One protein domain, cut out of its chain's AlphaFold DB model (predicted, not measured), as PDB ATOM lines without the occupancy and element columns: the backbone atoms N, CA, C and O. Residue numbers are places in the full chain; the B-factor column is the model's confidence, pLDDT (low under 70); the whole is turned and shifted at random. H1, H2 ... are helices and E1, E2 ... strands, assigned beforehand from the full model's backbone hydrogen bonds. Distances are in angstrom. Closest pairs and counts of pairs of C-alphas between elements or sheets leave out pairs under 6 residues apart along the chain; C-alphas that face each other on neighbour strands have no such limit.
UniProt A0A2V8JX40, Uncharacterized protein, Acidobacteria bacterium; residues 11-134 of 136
ATOM      1  N   CYS A  11       3.618  49.580  -1.493       92.88
ATOM      2  CA  CYS A  11       4.710  49.938  -0.589       92.88
ATOM      3  C   CYS A  11       4.683  49.107   0.701       92.88
ATOM      4  O   CYS A  11       3.702  49.120   1.443       92.88
ATOM      5  N   PHE A  12       5.799  48.447   1.004       95.19
ATOM      6  CA  PHE A  12       6.020  47.693   2.231       95.19
ATOM      7  C   PHE A  12       7.023  48.433   3.113       95.19
ATOM      8  O   PHE A  12       8.218  48.455   2.823       95.19
ATOM      9  N   SER A  13       6.530  49.038   4.195       94.56
ATOM     10  CA  SER A  13       7.355  49.740   5.184       94.56
ATOM     11  C   SER A  13       7.717  48.826   6.349       94.56
ATOM     12  O   SER A  13       6.824  48.324   7.034       94.56
ATOM     13  N   LEU A  14       9.012  48.649   6.613       95.75
ATOM     14  CA  LEU A  14       9.484  47.808   7.715       95.75
ATOM     15  C   LEU A  14       8.946  48.281   9.078       95.75
ATOM     16  O   LEU A  14       8.484  47.458   9.866       95.75
ATOM     17  N   ASP A  15       8.946  49.592   9.339       94.94
ATOM     18  CA  ASP A  15       8.466  50.157  10.610       94.94
ATOM     19  C   ASP A  15       6.976  49.858  10.840       94.94
ATOM     20  O   ASP A  15       6.572  49.517  11.955       94.94
ATOM     21  N   CYS A  16       6.159  49.926   9.781       95.12
ATOM     22  CA  CYS A  16       4.742  49.565   9.841       95.12
ATOM     23  C   CYS A  16       4.562  48.105  10.272       95.12
ATOM     24  O   CYS A  16       3.787  47.823  11.189       95.12
ATOM     25  N   TRP A  17       5.316  47.185   9.665       96.88
ATOM     26  CA  TRP A  17       5.262  45.764  10.001       96.88
ATOM     27  C   TRP A  17       5.763  45.481  11.414       96.88
ATOM     28  O   TRP A  17       5.116  44.727  12.138       96.88
ATOM     29  N   LEU A  18       6.855  46.117  11.843       97.00
ATOM     30  CA  LEU A  18       7.386  45.954  13.196       97.00
ATOM     31  C   LEU A  18       6.373  46.391  14.258       97.00
ATOM     32  O   LEU A  18       6.069  45.626  15.173       97.00
ATOM     33  N   ILE A  19       5.829  47.602  14.129       95.56
ATOM     34  CA  ILE A  19       4.895  48.160  15.115       95.56
ATOM     35  C   ILE A  19       3.563  47.409  15.094       95.56
ATOM     36  O   ILE A  19       2.965  47.186  16.143       95.56
ATOM     37  N   THR A  20       3.094  46.986  13.920       95.75
ATOM     38  CA  THR A  20       1.834  46.236  13.812       95.75
ATOM     39  C   THR A  20       1.970  44.821  14.375       95.75
ATOM     40  O   THR A  20       1.063  44.358  15.057       95.75
ATOM     41  N   SER A  21       3.099  44.146  14.138       96.50
ATOM     42  CA  SER A  21       3.291  42.747  14.557       96.50
ATOM     43  C   SER A  21       3.606  42.605  16.046       96.50
ATOM     44  O   SER A  21       3.199  41.628  16.665       96.50
ATOM     45  N   PHE A  22       4.339  43.560  16.628       95.56
ATOM     46  CA  PHE A  22       4.827  43.473  18.012       95.56
ATOM     47  C   PHE A  22       4.201  44.508  18.955       95.56
ATOM     48  O   PHE A  22       4.575  44.575  20.126       95.56
ATOM     49  N   GLY A  23       3.262  45.315  18.457       94.75
ATOM     50  CA  GLY A  23       2.746  46.489  19.155       94.75
ATOM     51  C   GLY A  23       3.762  47.640  19.206       94.75
ATOM     52  O   GLY A  23       4.915  47.487  18.798       94.75
ATOM     53  N   PRO A  24       3.366  48.828  19.697       91.81
ATOM     54  CA  PRO A  24       4.303  49.921  19.931       91.81
ATOM     55  C   PRO A  24       5.351  49.537  20.984       91.81
ATOM     56  O   PRO A  24       5.006  49.126  22.090       91.81
ATOM     57  N   TYR A  25       6.631  49.710  20.659       94.19
ATOM     58  CA  TYR A  25       7.746  49.489  21.582       94.19
ATOM     59  C   TYR A  25       8.862  50.511  21.339       94.19
ATOM     60  O   TYR A  25       8.914  51.156  20.289       94.19
ATOM     61  N   SER A  26       9.772  50.655  22.305       91.75
ATOM     62  CA  SER A  26      11.019  51.403  22.115       91.75
ATOM     63  C   SER A  26      12.176  50.439  21.872       91.75
ATOM     64  O   SER A  26      12.225  49.368  22.479       91.75
ATOM     65  N   ILE A  27      13.105  50.799  20.987       91.44
ATOM     66  CA  ILE A  27      14.270  49.950  20.692       91.44
ATOM     67  C   ILE A  27      15.105  49.749  21.968       91.44
ATOM     68  O   ILE A  27      15.509  48.626  22.258       91.44
ATOM     69  N   ASP A  28      15.249  50.793  22.788       89.69
ATOM     70  CA  ASP A  28      15.988  50.732  24.055       89.69
ATOM     71  C   ASP A  28      15.356  49.755  25.055       89.69
ATOM     72  O   ASP A  28      16.067  48.994  25.703       89.69
ATOM     73  N   SER A  29      14.019  49.714  25.149       91.88
ATOM     74  CA  SER A  29      13.335  48.820  26.097       91.88
ATOM     75  C   SER A  29      13.482  47.338  25.764       91.88
ATOM     76  O   SER A  29      13.374  46.507  26.658       91.88
ATOM     77  N   VAL A  30      13.666  46.997  24.484       94.69
ATOM     78  CA  VAL A  30      13.797  45.596  24.048       94.69
ATOM     79  C   VAL A  30      15.254  45.174  23.863       94.69
ATOM     80  O   VAL A  30      15.549  43.985  23.913       94.69
ATOM     81  N   GLY A  31      16.164  46.132  23.684       93.00
ATOM     82  CA  GLY A  31      17.569  45.878  23.393       93.00
ATOM     83  C   GLY A  31      17.842  45.611  21.910       93.00
ATOM     84  O   GLY A  31      16.951  45.274  21.123       93.00
ATOM     85  N   HIS A  32      19.110  45.774  21.523       89.44
ATOM     86  CA  HIS A  32      19.553  45.678  20.129       89.44
ATOM     87  C   HIS A  32      19.243  44.315  19.499       89.44
ATOM     88  O   HIS A  32      18.633  44.264  18.434       89.44
ATOM     89  N   ASP A  33      19.607  43.222  20.170       93.69
ATOM     90  CA  ASP A  33      19.489  41.868  19.614       93.69
ATOM     91  C   ASP A  33      18.033  41.478  19.349       93.69
ATOM     92  O   ASP A  33      17.698  40.960  18.283       93.69
ATOM     93  N   GLU A  34      17.135  41.798  20.283       96.25
ATOM     94  CA  GLU A  34      15.704  41.555  20.114       96.25
ATOM     95  C   GLU A  34      15.116  42.437  19.007       96.25
ATOM     96  O   GLU A  34      14.312  41.966  18.199       96.25
ATOM     97  N   HIS A  35      15.541  43.700  18.906       94.38
ATOM     98  CA  HIS A  35      15.133  44.555  17.795       94.38
ATOM     99  C   HIS A  35      15.593  43.987  16.443       94.38
ATOM    100  O   HIS A  35      14.788  43.911  15.511       94.38
ATOM    101  N   VAL A  36      16.843  43.523  16.340       92.88
ATOM    102  CA  VAL A  36      17.382  42.879  15.132       92.88
ATOM    103  C   VAL A  36      16.607  41.606  14.802       92.88
ATOM    104  O   VAL A  36      16.220  41.416  13.648       92.88
ATOM    105  N   ARG A  37      16.299  40.764  15.794       96.25
ATOM    106  CA  ARG A  37      15.480  39.562  15.594       96.25
ATOM    107  C   ARG A  37      14.112  39.913  15.003       96.25
ATOM    108  O   ARG A  37      13.704  39.301  14.017       96.25
ATOM    109  N   ARG A  38      13.421  40.920  15.552       97.00
ATOM    110  CA  ARG A  38      12.127  41.400  15.029       97.00
ATOM    111  C   ARG A  38      12.244  41.931  13.602       97.00
ATOM    112  O   ARG A  38      11.394  41.620  12.774       97.00
ATOM    113  N   VAL A  39      13.310  42.677  13.300       94.88
ATOM    114  CA  VAL A  39      13.606  43.167  11.942       94.88
ATOM    115  C   VAL A  39      13.739  42.007  10.960       94.88
ATOM    116  O   VAL A  39      13.138  42.056   9.890       94.88
ATOM    117  N   LEU A  40      14.492  40.961  11.308       94.38
ATOM    118  CA  LEU A  40      14.685  39.802  10.435       94.38
ATOM    119  C   LEU A  40      13.376  39.037  10.200       94.38
ATOM    120  O   LEU A  40      13.071  38.708   9.055       94.38
ATOM    121  N   VAL A  41      12.570  38.838  11.247       96.50
ATOM    122  CA  VAL A  41      11.245  38.205  11.127       96.50
ATOM    123  C   VAL A  41      10.323  39.023  10.218       96.50
ATOM    124  O   VAL A  41       9.750  38.480   9.278       96.50
ATOM    125  N   CYS A  42      10.207  40.336  10.435       97.06
ATOM    126  CA  CYS A  42       9.368  41.183   9.584       97.06
ATOM    127  C   CYS A  42       9.872  41.235   8.138       97.06
ATOM    128  O   CYS A  42       9.057  41.211   7.223       97.06
ATOM    129  N   ARG A  43      11.190  41.262   7.909       95.75
ATOM    130  CA  ARG A  43      11.772  41.186   6.559       95.75
ATOM    131  C   ARG A  43      11.392  39.900   5.840       95.75
ATOM    132  O   ARG A  43      11.018  39.960   4.673       95.75
ATOM    133  N   GLN A  44      11.462  38.763   6.530       95.56
ATOM    134  CA  GLN A  44      11.042  37.484   5.965       95.56
ATOM    135  C   GLN A  44       9.560  37.519   5.572       95.56
ATOM    136  O   GLN A  44       9.233  37.217   4.427       95.56
ATOM    137  N   LEU A  45       8.681  37.958   6.479       96.94
ATOM    138  CA  LEU A  45       7.239  38.041   6.215       96.94
ATOM    139  C   LEU A  45       6.913  39.002   5.064       96.94
ATOM    140  O   LEU A  45       6.135  38.665   4.173       96.94
ATOM    141  N   ILE A  46       7.542  40.182   5.040       96.94
ATOM    142  CA  ILE A  46       7.412  41.135   3.931       96.94
ATOM    143  C   ILE A  46       7.831  40.468   2.622       96.94
ATOM    144  O   ILE A  46       7.136  40.616   1.620       96.94
ATOM    145  N   TRP A  47       8.942  39.730   2.616       95.94
ATOM    146  CA  TRP A  47       9.440  39.083   1.410       95.94
ATOM    147  C   TRP A  47       8.518  37.971   0.894       95.94
ATOM    148  O   TRP A  47       8.323  37.859  -0.319       95.94
ATOM    149  N   GLU A  48       7.934  37.171   1.788       96.56
ATOM    150  CA  GLU A  48       6.943  36.149   1.427       96.56
ATOM    151  C   GLU A  48       5.756  36.785   0.694       96.56
ATOM    152  O   GLU A  48       5.399  36.347  -0.399       96.56
ATOM    153  N   VAL A  49       5.221  37.890   1.224       96.75
ATOM    154  CA  VAL A  49       4.124  38.627   0.584       96.75
ATOM    155  C   VAL A  49       4.572  39.272  -0.728       96.75
ATOM    156  O   VAL A  49       3.914  39.114  -1.752       96.75
ATOM    157  N   VAL A  50       5.711  39.962  -0.735       96.12
ATOM    158  CA  VAL A  50       6.270  40.615  -1.930       96.12
ATOM    159  C   VAL A  50       6.482  39.628  -3.070       96.12
ATOM    160  O   VAL A  50       6.192  39.952  -4.219       96.12
ATOM    161  N   SER A  51       6.931  38.412  -2.770       95.81
ATOM    162  CA  SER A  51       7.111  37.369  -3.778       95.81
ATOM    163  C   SER A  51       5.795  37.011  -4.478       95.81
ATOM    164  O   SER A  51       5.799  36.721  -5.671       95.81
ATOM    165  N   GLU A  52       4.654  37.046  -3.782       96.94
ATOM    166  CA  GLU A  52       3.340  36.825  -4.403       96.94
ATOM    167  C   GLU A  52       2.934  37.970  -5.337       96.94
ATOM    168  O   GLU A  52       2.383  37.713  -6.407       96.94
ATOM    169  N   PHE A  53       3.250  39.218  -4.983       95.56
ATOM    170  CA  PHE A  53       3.028  40.370  -5.866       95.56
ATOM    171  C   PHE A  53       3.903  40.294  -7.121       95.56
ATOM    172  O   PHE A  53       3.396  40.439  -8.232       95.56
ATOM    173  N   LEU A  54       5.192  39.977  -6.962       94.81
ATOM    174  CA  LEU A  54       6.120  39.856  -8.088       94.81
ATOM    175  C   LEU A  54       5.733  38.721  -9.048       94.81
ATOM    176  O   LEU A  54       5.854  38.890 -10.254       94.81
ATOM    177  N   ARG A  55       5.214  37.587  -8.548       94.88
ATOM    178  CA  ARG A  55       4.694  36.494  -9.404       94.88
ATOM    179  C   ARG A  55       3.485  36.894 -10.253       94.88
ATOM    180  O   ARG A  55       3.149  36.171 -11.183       94.88
ATOM    181  N   ARG A  56       2.807  37.987  -9.900       94.44
ATOM    182  CA  ARG A  56       1.617  38.515 -10.583       94.44
ATOM    183  C   ARG A  56       1.932  39.764 -11.407       94.44
ATOM    184  O   ARG A  56       1.010  40.495 -11.750       94.44
ATOM    185  N   ASP A  57       3.216  40.021 -11.663       92.62
ATOM    186  CA  ASP A  57       3.711  41.194 -12.388       92.62
ATOM    187  C   ASP A  57       3.305  42.536 -11.750       92.62
ATOM    188  O   ASP A  57       3.163  43.549 -12.434       92.62
ATOM    189  N   ILE A  58       3.133  42.562 -10.421       93.25
ATOM    190  CA  ILE A  58       2.822  43.787  -9.677       93.25
ATOM    191  C   ILE A  58       4.107  44.392  -9.115       93.25
ATOM    192  O   ILE A  58       4.872  43.744  -8.396       93.25
ATOM    193  N   ASP A  59       4.304  45.677  -9.401       93.50
ATOM    194  CA  ASP A  59       5.422  46.453  -8.892       93.50
ATOM    195  C   ASP A  59       5.298  46.715  -7.382       93.50
ATOM    196  O   ASP A  59       4.260  47.135  -6.864       93.50
ATOM    197  N   VAL A  60       6.408  46.542  -6.666       94.56
ATOM    198  CA  VAL A  60       6.488  46.807  -5.224       94.56
ATOM    199  C   VAL A  60       7.576  47.822  -4.887       94.56
ATOM    200  O   VAL A  60       8.525  48.039  -5.647       94.56
ATOM    201  N   ILE A  61       7.447  48.434  -3.714       93.81
ATOM    202  CA  ILE A  61       8.466  49.264  -3.076       93.81
ATOM    203  C   ILE A  61       8.772  48.654  -1.714       93.81
ATOM    204  O   ILE A  61       7.873  48.455  -0.902       93.81
ATOM    205  N   LEU A  62      10.051  48.398  -1.454       94.38
ATOM    206  CA  LEU A  62      10.548  48.037  -0.131       94.38
ATOM    207  C   LEU A  62      11.096  49.298   0.543       94.38
ATOM    208  O   LEU A  62      12.142  49.807   0.138       94.38
ATOM    209  N   ASP A  63      10.379  49.805   1.544       92.38
ATOM    210  CA  ASP A  63      10.802  50.928   2.384       92.38
ATOM    211  C   ASP A  63      11.420  50.384   3.680       92.38
ATOM    212  O   ASP A  63      10.756  50.142   4.691       92.38
ATOM    213  N   ASP A  64      12.722  50.124   3.593       87.88
ATOM    214  CA  ASP A  64      13.562  49.570   4.649       87.88
ATOM    215  C   ASP A  64      14.847  50.406   4.754       87.88
ATOM    216  O   ASP A  64      15.394  50.884   3.756       87.88
ATOM    217  N   GLY A  65      15.361  50.570   5.975       81.69
ATOM    218  CA  GLY A  65      16.613  51.275   6.235       81.69
ATOM    219  C   GLY A  65      17.844  50.684   5.531       81.69
ATOM    220  O   GLY A  65      18.820  51.416   5.361       81.69
ATOM    221  N   PHE A  66      17.825  49.397   5.139       79.94
ATOM    222  CA  PHE A  66      18.853  48.689   4.351       79.94
ATOM    223  C   PHE A  66      20.302  49.135   4.631       79.94
ATOM    224  O   PHE A  66      21.087  49.432   3.720       79.94
ATOM    225  N   PHE A  67      20.666  49.172   5.917       74.25
ATOM    226  CA  PHE A  67      21.939  49.725   6.385       74.25
ATOM    227  C   PHE A  67      23.161  49.026   5.768       74.25
ATOM    228  O   PHE A  67      24.147  49.682   5.433       74.25
ATOM    229  N   LEU A  68      23.078  47.712   5.537       79.94
ATOM    230  CA  LEU A  68      24.172  46.917   4.983       79.94
ATOM    231  C   LEU A  68      24.072  46.794   3.458       79.94
ATOM    232  O   LEU A  68      23.021  46.470   2.905       79.94
ATOM    233  N   ARG A  69      25.206  46.985   2.769       81.50
ATOM    234  CA  ARG A  69      25.313  46.775   1.312       81.50
ATOM    235  C   ARG A  69      24.953  45.343   0.911       81.50
ATOM    236  O   ARG A  69      24.320  45.166  -0.125       81.50
ATOM    237  N   ALA A  70      25.321  44.363   1.736       84.38
ATOM    238  CA  ALA A  70      25.025  42.951   1.505       84.38
ATOM    239  C   ALA A  70      23.516  42.699   1.363       84.38
ATOM    240  O   ALA A  70      23.103  42.137   0.354       84.38
ATOM    241  N   HIS A  71      22.692  43.232   2.275       85.12
ATOM    242  CA  HIS A  71      21.234  43.105   2.176       85.12
ATOM    243  C   HIS A  71      20.705  43.706   0.868       85.12
ATOM    244  O   HIS A  71      19.903  43.092   0.181       85.12
ATOM    245  N   ARG A  72      21.194  44.880   0.443       88.19
ATOM    246  CA  ARG A  72      20.743  45.465  -0.835       88.19
ATOM    247  C   ARG A  72      21.058  44.566  -2.031       88.19
ATOM    248  O   ARG A  72      20.231  44.435  -2.926       88.19
ATOM    249  N   ILE A  73      22.246  43.962  -2.055       89.38
ATOM    250  CA  ILE A  73      22.657  43.031  -3.116       89.38
ATOM    251  C   ILE A  73      21.778  41.778  -3.105       89.38
ATOM    252  O   ILE A  73      21.351  41.324  -4.164       89.38
ATOM    253  N   GLU A  74      21.487  41.251  -1.919       91.06
ATOM    254  CA  GLU A  74      20.650  40.072  -1.726       91.06
ATOM    255  C   GLU A  74      19.236  40.282  -2.289       91.06
ATOM    256  O   GLU A  74      18.814  39.523  -3.158       91.06
ATOM    257  N   TYR A  75      18.550  41.367  -1.917       91.81
ATOM    258  CA  TYR A  75      17.202  41.658  -2.430       91.81
ATOM    259  C   TYR A  75      17.182  41.884  -3.950       91.81
ATOM    260  O   TYR A  75      16.256  41.439  -4.631       91.81
ATOM    261  N   VAL A  76      18.222  42.512  -4.513       92.12
ATOM    262  CA  VAL A  76      18.384  42.647  -5.973       92.12
ATOM    263  C   VAL A  76      18.564  41.281  -6.644       92.12
ATOM    264  O   VAL A  76      18.047  41.055  -7.735       92.12
ATOM    265  N   ALA A  77      19.310  40.359  -6.034       93.50
ATOM    266  CA  ALA A  77      19.475  39.006  -6.563       93.50
ATOM    267  C   ALA A  77      18.172  38.200  -6.458       93.50
ATOM    268  O   ALA A  77      17.796  37.503  -7.402       93.50
ATOM    269  N   MET A  78      17.455  38.336  -5.344       93.88
ATOM    270  CA  MET A  78      16.185  37.659  -5.105       93.88
ATOM    271  C   MET A  78      15.101  38.120  -6.084       93.88
ATOM    272  O   MET A  78      14.395  37.271  -6.624       93.88
ATOM    273  N   SER A  79      15.015  39.418  -6.406       93.38
ATOM    274  CA  SER A  79      14.020  39.933  -7.364       93.38
ATOM    275  C   SER A  79      14.204  39.365  -8.776       93.38
ATOM    276  O   SER A  79      13.223  39.098  -9.468       93.38
ATOM    277  N   LYS A  80      15.452  39.122  -9.205       93.00
ATOM    278  CA  LYS A  80      15.757  38.566 -10.536       93.00
ATOM    279  C   LYS A  80      15.141  37.187 -10.755       93.00
ATOM    280  O   LYS A  80      14.829  36.843 -11.890       93.00
ATOM    281  N   ARG A  81      14.934  36.413  -9.683       92.94
ATOM    282  CA  ARG A  81      14.287  35.088  -9.746       92.94
ATOM    283  C   ARG A  81      12.830  35.161 -10.210       92.94
ATOM    284  O   ARG A  81      12.299  34.150 -10.649       92.94
ATOM    285  N   PHE A  82      12.219  36.341 -10.132       94.12
ATOM    286  CA  PHE A  82      10.854  36.626 -10.573       94.12
ATOM    287  C   PHE A  82      10.817  37.422 -11.887       94.12
ATOM    288  O   PHE A  82       9.782  37.966 -12.237       94.12
ATOM    289  N   GLY A  83      11.947  37.574 -12.592       93.12
ATOM    290  CA  GLY A  83      12.024  38.410 -13.800       93.12
ATOM    291  C   GLY A  83      11.958  39.923 -13.537       93.12
ATOM    292  O   GLY A  83      12.049  40.716 -14.474       93.12
ATOM    293  N   ALA A  84      11.861  40.342 -12.273       93.69
ATOM    294  CA  ALA A  84      11.720  41.741 -11.894       93.69
ATOM    295  C   ALA A  84      13.047  42.515 -11.984       93.69
ATOM    296  O   ALA A  84      14.123  42.030 -11.607       93.69
ATOM    297  N   LYS A  85      12.960  43.779 -12.414       92.19
ATOM    298  CA  LYS A  85      14.082  44.728 -12.402       92.19
ATOM    299  C   LYS A  85      14.102  45.483 -11.073       92.19
ATOM    300  O   LYS A  85      13.183  46.236 -10.774       92.19
ATOM    301  N   ALA A  86      15.169  45.329 -10.292       92.31
ATOM    302  CA  ALA A  86      15.341  46.087  -9.055       92.31
ATOM    303  C   ALA A  86      15.988  47.457  -9.309       92.31
ATOM    304  O   ALA A  86      17.000  47.561 -10.007       92.31
ATOM    305  N   LYS A  87      15.440  48.502  -8.678       91.00
ATOM    306  CA  LYS A  87      15.995  49.860  -8.663       91.00
ATOM    307  C   LYS A  87      16.218  50.315  -7.223       91.00
ATOM    308  O   LYS A  87      15.283  50.359  -6.431       91.00
ATOM    309  N   THR A  88      17.453  50.688  -6.896       88.94
ATOM    310  CA  THR A  88      17.813  51.168  -5.554       88.94
ATOM    311  C   THR A  88      17.738  52.689  -5.501       88.94
ATOM    312  O   THR A  88      18.461  53.373  -6.224       88.94
ATOM    313  N   HIS A  89      16.910  53.219  -4.603       87.88
ATOM    314  CA  HIS A  89      16.847  54.645  -4.293       87.88
ATOM    315  C   HIS A  89      17.555  54.904  -2.960       87.88
ATOM    316  O   HIS A  89      17.071  54.496  -1.910       87.88
ATOM    317  N   PHE A  90      18.717  55.562  -3.000       83.31
ATOM    318  CA  PHE A  90      19.493  55.890  -1.803       83.31
ATOM    319  C   PHE A  90      19.392  57.381  -1.481       83.31
ATOM    320  O   PHE A  90      19.624  58.223  -2.347       83.31
ATOM    321  N   LEU A  91      19.066  57.706  -0.229       84.31
ATOM    322  CA  LEU A  91      18.975  59.084   0.245       84.31
ATOM    323  C   LEU A  91      20.220  59.448   1.052       84.31
ATOM    324  O   LEU A  91      20.377  59.029   2.200       84.31
ATOM    325  N   GLN A  92      21.074  60.285   0.468       85.25
ATOM    326  CA  GLN A  92      22.217  60.876   1.156       85.25
ATOM    327  C   GLN A  92      21.827  62.249   1.704       85.25
ATOM    328  O   GLN A  92      22.005  63.276   1.056       85.25
ATOM    329  N   THR A  93      21.224  62.256   2.890       89.19
ATOM    330  CA  THR A  93      20.832  63.494   3.580       89.19
ATOM    331  C   THR A  93      21.905  63.868   4.609       89.19
ATOM    332  O   THR A  93      22.312  62.980   5.363       89.19
ATOM    333  N   PRO A  94      22.361  65.136   4.673       92.19
ATOM    334  CA  PRO A  94      23.288  65.590   5.709       92.19
ATOM    335  C   PRO A  94      22.765  65.292   7.116       92.19
ATOM    336  O   PRO A  94      21.568  65.440   7.371       92.19
ATOM    337  N   ILE A  95      23.654  64.898   8.032       91.81
ATOM    338  CA  ILE A  95      23.253  64.451   9.373       91.81
ATOM    339  C   ILE A  95      22.511  65.538  10.161       91.81
ATOM    340  O   ILE A  95      21.497  65.240  10.780       91.81
ATOM    341  N   GLU A  96      22.906  66.804  10.029       93.75
ATOM    342  CA  GLU A  96      22.216  67.917  10.698       93.75
ATOM    343  C   GLU A  96      20.770  68.095  10.217       93.75
ATOM    344  O   GLU A  96      19.863  68.362  11.004       93.75
ATOM    345  N   VAL A  97      20.510  67.845   8.929       95.81
ATOM    346  CA  VAL A  97      19.144  67.861   8.385       95.81
ATOM    347  C   VAL A  97      18.336  66.679   8.924       95.81
ATOM    348  O   VAL A  97      17.147  66.821   9.209       95.81
ATOM    349  N   VAL A  98      18.962  65.506   9.073       94.56
ATOM    350  CA  VAL A  98      18.316  64.337   9.689       94.56
ATOM    351  C   VAL A  98      17.978  64.621  11.153       94.56
ATOM    352  O   VAL A  98      16.851  64.346  11.558       94.56
ATOM    353  N   ARG A  99      18.901  65.220  11.916       95.12
ATOM    354  CA  ARG A  99      18.718  65.590  13.328       95.12
ATOM    355  C   ARG A  99      17.526  66.532  13.507       95.12
ATOM    356  O   ARG A  99      16.580  66.174  14.206       95.12
ATOM    357  N   ALA A 100      17.493  67.643  12.770       96.00
ATOM    358  CA  ALA A 100      16.384  68.600  12.812       96.00
ATOM    359  C   ALA A 100      15.030  67.957  12.443       96.00
ATOM    360  O   ALA A 100      14.009  68.200  13.086       96.00
ATOM    361  N   ARG A 101      14.999  67.083  11.425       95.75
ATOM    362  CA  ARG A 101      13.771  66.356  11.049       95.75
ATOM    363  C   ARG A 101      13.325  65.369  12.128       95.75
ATOM    364  O   ARG A 101      12.123  65.211  12.338       95.75
ATOM    365  N   LEU A 102      14.267  64.696  12.788       95.62
ATOM    366  CA  LEU A 102      13.973  63.757  13.867       95.62
ATOM    367  C   LEU A 102      13.415  64.459  15.102       95.62
ATOM    368  O   LEU A 102      12.469  63.940  15.686       95.62
ATOM    369  N   GLU A 103      13.927  65.635  15.463       95.56
ATOM    370  CA  GLU A 103      13.381  66.443  16.562       95.56
ATOM    371  C   GLU A 103      11.905  66.781  16.326       95.56
ATOM    372  O   GLU A 103      11.048  66.474  17.161       95.56
ATOM    373  N   VAL A 104      11.583  67.307  15.138       96.19
ATOM    374  CA  VAL A 104      10.198  67.616  14.755       96.19
ATOM    375  C   VAL A 104       9.338  66.352  14.763       96.19
ATOM    376  O   VAL A 104       8.260  66.350  15.360       96.19
ATOM    377  N   ARG A 105       9.812  65.249  14.164       95.75
ATOM    378  CA  ARG A 105       9.070  63.979  14.118       95.75
ATOM    379  C   ARG A 105       8.810  63.418  15.513       95.75
ATOM    380  O   ARG A 105       7.700  62.989  15.792       95.75
ATOM    381  N   ASN A 106       9.807  63.416  16.392       95.31
ATOM    382  CA  ASN A 106       9.680  62.875  17.742       95.31
ATOM    383  C   ASN A 106       8.714  63.697  18.610       95.31
ATOM    384  O   ASN A 106       8.074  63.124  19.489       95.31
ATOM    385  N   SER A 107       8.573  65.007  18.356       95.56
ATOM    386  CA  SER A 107       7.594  65.860  19.055       95.56
ATOM    387  C   SER A 107       6.138  65.503  18.725       95.56
ATOM    388  O   SER A 107       5.232  65.773  19.512       95.56
ATOM    389  N   ARG A 108       5.908  64.885  17.558       94.50
ATOM    390  CA  ARG A 108       4.599  64.451  17.053       94.50
ATOM    391  C   ARG A 108       4.742  63.082  16.402       94.50
ATOM    392  O   ARG A 108       4.614  62.954  15.184       94.50
ATOM    393  N   LEU A 109       5.078  62.087  17.220       92.62
ATOM    394  CA  LEU A 109       5.462  60.766  16.735       92.62
ATOM    395  C   LEU A 109       4.323  60.125  15.918       92.62
ATOM    396  O   LEU A 109       3.258  59.854  16.478       92.62
ATOM    397  N   PRO A 110       4.516  59.872  14.609       93.56
ATOM    398  CA  PRO A 110       3.498  59.206  13.806       93.56
ATOM    399  C   PRO A 110       3.338  57.738  14.212       93.56
ATOM    400  O   PRO A 110       4.270  57.111  14.713       93.56
ATOM    401  N   ARG A 111       2.158  57.170  13.932       90.12
ATOM    402  CA  ARG A 111       1.761  55.814  14.356       90.12
ATOM    403  C   ARG A 111       2.779  54.719  14.022       90.12
ATOM    404  O   ARG A 111       2.974  53.820  14.829       90.12
ATOM    405  N   TYR A 112       3.386  54.771  12.838       92.19
ATOM    406  CA  TYR A 112       4.300  53.739  12.339       92.19
ATOM    407  C   TYR A 112       5.754  54.209  12.360       92.19
ATOM    408  O   TYR A 112       6.479  54.048  11.383       92.19
ATOM    409  N   ASN A 113       6.174  54.838  13.457       92.50
ATOM    410  CA  ASN A 113       7.555  55.261  13.639       92.50
ATOM    411  C   ASN A 113       8.034  55.041  15.071       92.50
ATOM    412  O   ASN A 113       7.306  55.254  16.038       92.50
ATOM    413  N   PHE A 114       9.313  54.699  15.191       92.44
ATOM    414  CA  PHE A 114      10.009  54.669  16.469       92.44
ATOM    415  C   PHE A 114      10.462  56.069  16.874       92.44
ATOM    416  O   PHE A 114      10.925  56.864  16.043       92.44
ATOM    417  N   ARG A 115      10.395  56.358  18.176       92.81
ATOM    418  CA  ARG A 115      11.161  57.466  18.742       92.81
ATOM    419  C   ARG A 115      12.643  57.112  18.634       92.81
ATOM    420  O   ARG A 115      13.041  56.035  19.058       92.81
ATOM    421  N   VAL A 116      13.435  58.014  18.064       93.00
ATOM    422  CA  VAL A 116      14.888  57.840  17.913       93.00
ATOM    423  C   VAL A 116      15.573  58.923  18.728       93.00
ATOM    424  O   VAL A 116      15.372  60.104  18.440       93.00
ATOM    425  N   SER A 117      16.324  58.543  19.760       92.38
ATOM    426  CA  SER A 117      17.092  59.501  20.559       92.38
ATOM    427  C   SER A 117      18.328  60.000  19.790       92.38
ATOM    428  O   SER A 117      18.738  59.362  18.813       92.38
ATOM    429  N   PRO A 118      18.940  61.126  20.199       91.88
ATOM    430  CA  PRO A 118      20.215  61.567  19.639       91.88
ATOM    431  C   PRO A 118      21.302  60.486  19.712       91.88
ATOM    432  O   PRO A 118      21.994  60.249  18.730       91.88
ATOM    433  N   GLU A 119      21.398  59.767  20.827       91.19
ATOM    434  CA  GLU A 119      22.396  58.713  21.046       91.19
ATOM    435  C   GLU A 119      22.187  57.543  20.076       91.19
ATOM    436  O   GLU A 119      23.136  57.039  19.473       91.19
ATOM    437  N   MET A 120      20.929  57.148  19.869       90.75
ATOM    438  CA  MET A 120      20.558  56.113  18.906       90.75
ATOM    439  C   MET A 120      20.855  56.543  17.462       90.75
ATOM    440  O   MET A 120      21.312  55.735  16.652       90.75
ATOM    441  N   LEU A 121      20.638  57.820  17.129       91.44
ATOM    442  CA  LEU A 121      21.011  58.358  15.822       91.44
ATOM    443  C   LEU A 121      22.523  58.230  15.581       91.44
ATOM    444  O   LEU A 121      22.916  57.774  14.507       91.44
ATOM    445  N   GLU A 122      23.360  58.566  16.565       90.81
ATOM    446  CA  GLU A 122      24.817  58.424  16.438       90.81
ATOM    447  C   GLU A 122      25.239  56.960  16.231       90.81
ATOM    448  O   GLU A 122      26.089  56.666  15.385       90.81
ATOM    449  N   GLN A 123      24.586  56.010  16.912       86.38
ATOM    450  CA  GLN A 123      24.807  54.577  16.676       86.38
ATOM    451  C   GLN A 123      24.476  54.184  15.227       86.38
ATOM    452  O   GLN A 123      25.271  53.512  14.564       86.38
ATOM    453  N   PHE A 124      23.339  54.641  14.692       85.94
ATOM    454  CA  PHE A 124      22.955  54.371  13.303       85.94
ATOM    455  C   PHE A 124      23.924  54.983  12.287       85.94
ATOM    456  O   PHE A 124      24.213  54.364  11.256       85.94
ATOM    457  N   VAL A 125      24.439  56.184  12.555       85.12
ATOM    458  CA  VAL A 125      25.437  56.848  11.703       85.12
ATOM    459  C   VAL A 125      26.760  56.092  11.725       85.12
ATOM    460  O   VAL A 125      27.333  55.861  10.660       85.12
ATOM    461  N   SER A 126      27.214  55.654  12.899       80.50
ATOM    462  CA  SER A 126      28.450  54.880  13.050       80.50
ATOM    463  C   SER A 126      28.418  53.592  12.218       80.50
ATOM    464  O   SER A 126      29.331  53.331  11.430       80.50
ATOM    465  N   VAL A 127      27.305  52.847  12.267       72.25
ATOM    466  CA  VAL A 127      27.108  51.641  11.442       72.25
ATOM    467  C   VAL A 127      27.146  51.971   9.944       72.25
ATOM    468  O   VAL A 127      27.768  51.250   9.165       72.25
ATOM    469  N   ARG A 128      26.533  53.083   9.513       62.31
ATOM    470  CA  ARG A 128      26.594  53.527   8.106       62.31
ATOM    471  C   ARG A 128      28.013  53.903   7.675       62.31
ATOM    472  O   ARG A 128      28.412  53.554   6.564       62.31
ATOM    473  N   GLY A 129      28.762  54.591   8.536       59.03
ATOM    474  CA  GLY A 129      30.145  54.997   8.288       59.03
ATOM    475  C   GLY A 129      31.091  53.804   8.153       59.03
ATOM    476  O   GLY A 129      31.876  53.748   7.206       59.03
ATOM    477  N   ALA A 130      30.950  52.800   9.024       54.53
ATOM    478  CA  ALA A 130      31.717  51.556   8.956       54.53
ATOM    479  C   ALA A 130      31.471  50.781   7.646       54.53
ATOM    480  O   ALA A 130      32.404  50.239   7.055       54.53
ATOM    481  N   VAL A 131      30.235  50.784   7.137       48.03
ATOM    482  CA  VAL A 131      29.875  50.117   5.871       48.03
ATOM    483  C   VAL A 131      30.322  50.920   4.639       48.03
ATOM    484  O   VAL A 131      30.617  50.330   3.600       48.03
ATOM    485  N   ALA A 132      30.408  52.251   4.735       47.31
ATOM    486  CA  ALA A 132      30.922  53.116   3.668       47.31
ATOM    487  C   ALA A 132      32.464  53.110   3.567       47.31
ATOM    488  O   ALA A 132      33.009  53.404   2.503       47.31
ATOM    489  N   GLY A 133      33.164  52.750   4.649       38.19
ATOM    490  CA  GLY A 133      34.629  52.667   4.729       38.19
ATOM    491  C   GLY A 133      35.262  51.411   4.112       38.19
ATOM    492  O   GLY A 133      36.486  51.347   3.995       38.19
ATOM    493  N   GLY A 134      34.459  50.433   3.675       34.81
ATOM    494  CA  GLY A 134      34.919  49.259   2.924       34.81
ATOM    495  C   GLY A 134      35.346  49.642   1.506       34.81
ATOM    496  O   GLY A 134      34.531  49.643   0.583       34.81
TER     497      GLY A 134
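AT A GLANCE: This is residues 11 to 134 of the 136 residues of an uncharacterized protein of Acidobacteria bacterium (UniProt A0A2V8JX40). A long helix, H3, runs alongside a small two-stranded sheet of E1 and E2, and H1 crosses H3; H4 runs the same way as H3 near its last residues, and H5 and H6 form a loose helix pair away from H3 and the sheet. Few contacts join these parts. The printed part has 124 residues with six named helices and two named strands, in the order E1, H1, H2, H3, E2, H4, H5, H6; the sheet, E1 beside E2, is parallel, and the class is mostly helix. The whole is compact, with a radius of gyration of the C-alphas of 15.6 A and spans of 41 by 35 by 26 A.

IN THESE COORDINATES: E1, residues 11 to 13, begins at C-alpha 11, (4.710, 49.938, -0.589). H1, residues 14 to 22, is 12.1 A long, and H2 is residues 27 to 30. H3, residues 32 to 54, is the longest helix at 31.8 A and ends at C-alpha 54, (6.120, 39.856, -8.088). E2, residues 59 to 63, is 13.3 A long. H4, residues 69 to 80, measures 17.3 A, H5, residues 95 to 107, 18.5 A, and H6, residues 118 to 132, 21.0 A, ending at C-alpha 132, (30.922, 53.116, 3.668).

HOW THE PARTS SIT: E1 and E2 are parallel neighbours at 20 degrees, with N 12 and O 61 2.8 A apart and N 63 and O 12 2.9 A apart, both within hydrogen-bond range. E1, the helices H1, H2 and H3, and E2 form a strand-helix-strand unit, two parallel neighbour strands with helices between them in the chain. The closest C-alphas of H3 and E2 are those of Val 50 and Val 60, 7.0 A apart. H3 touches H1 with residues 38 to 46 alone; the closest C-alphas are those of Trp 17 and Cys 42, 6.2 A apart. They run opposite ways at a steep tilt of 69 degrees, only just short of about perpendicular. H2 is close to H3 but not clearly touching, the C-alphas of Ile 27 and His 35 being closest at 6.2 A. H4 is close to H3 but not clearly touching, at a shallow tilt of 20 degrees, the same way; the C-alphas of Leu 54 and Ser 79 are closest at 7.9 A. H5 and H6 are close but not clearly touching, opposite ways at a steep tilt of 37 degrees, only just past shallow; the C-alphas of Arg 99 and Pro 118 are closest at 7.6 A. Both are apart from H3. In H1, H5 and H6 every O i to N i+4 pair is within hydrogen-bond range, in H3 18 of 19 and in H4 7 of 8, while H2 is too short for such a pair.

THE WHOLE: The C-alphas of Gly 83 and Ser 107, the two farthest apart, are 43.0 A apart. The printed part has no cut. The link from H4 to H5, residues 81 to 94, is long. Residues 29 to 34, of which 32 to 34 belong to H3, stand free. The mean pLDDT of the printed part is 89.8, and residues 128 to 134 are under 70.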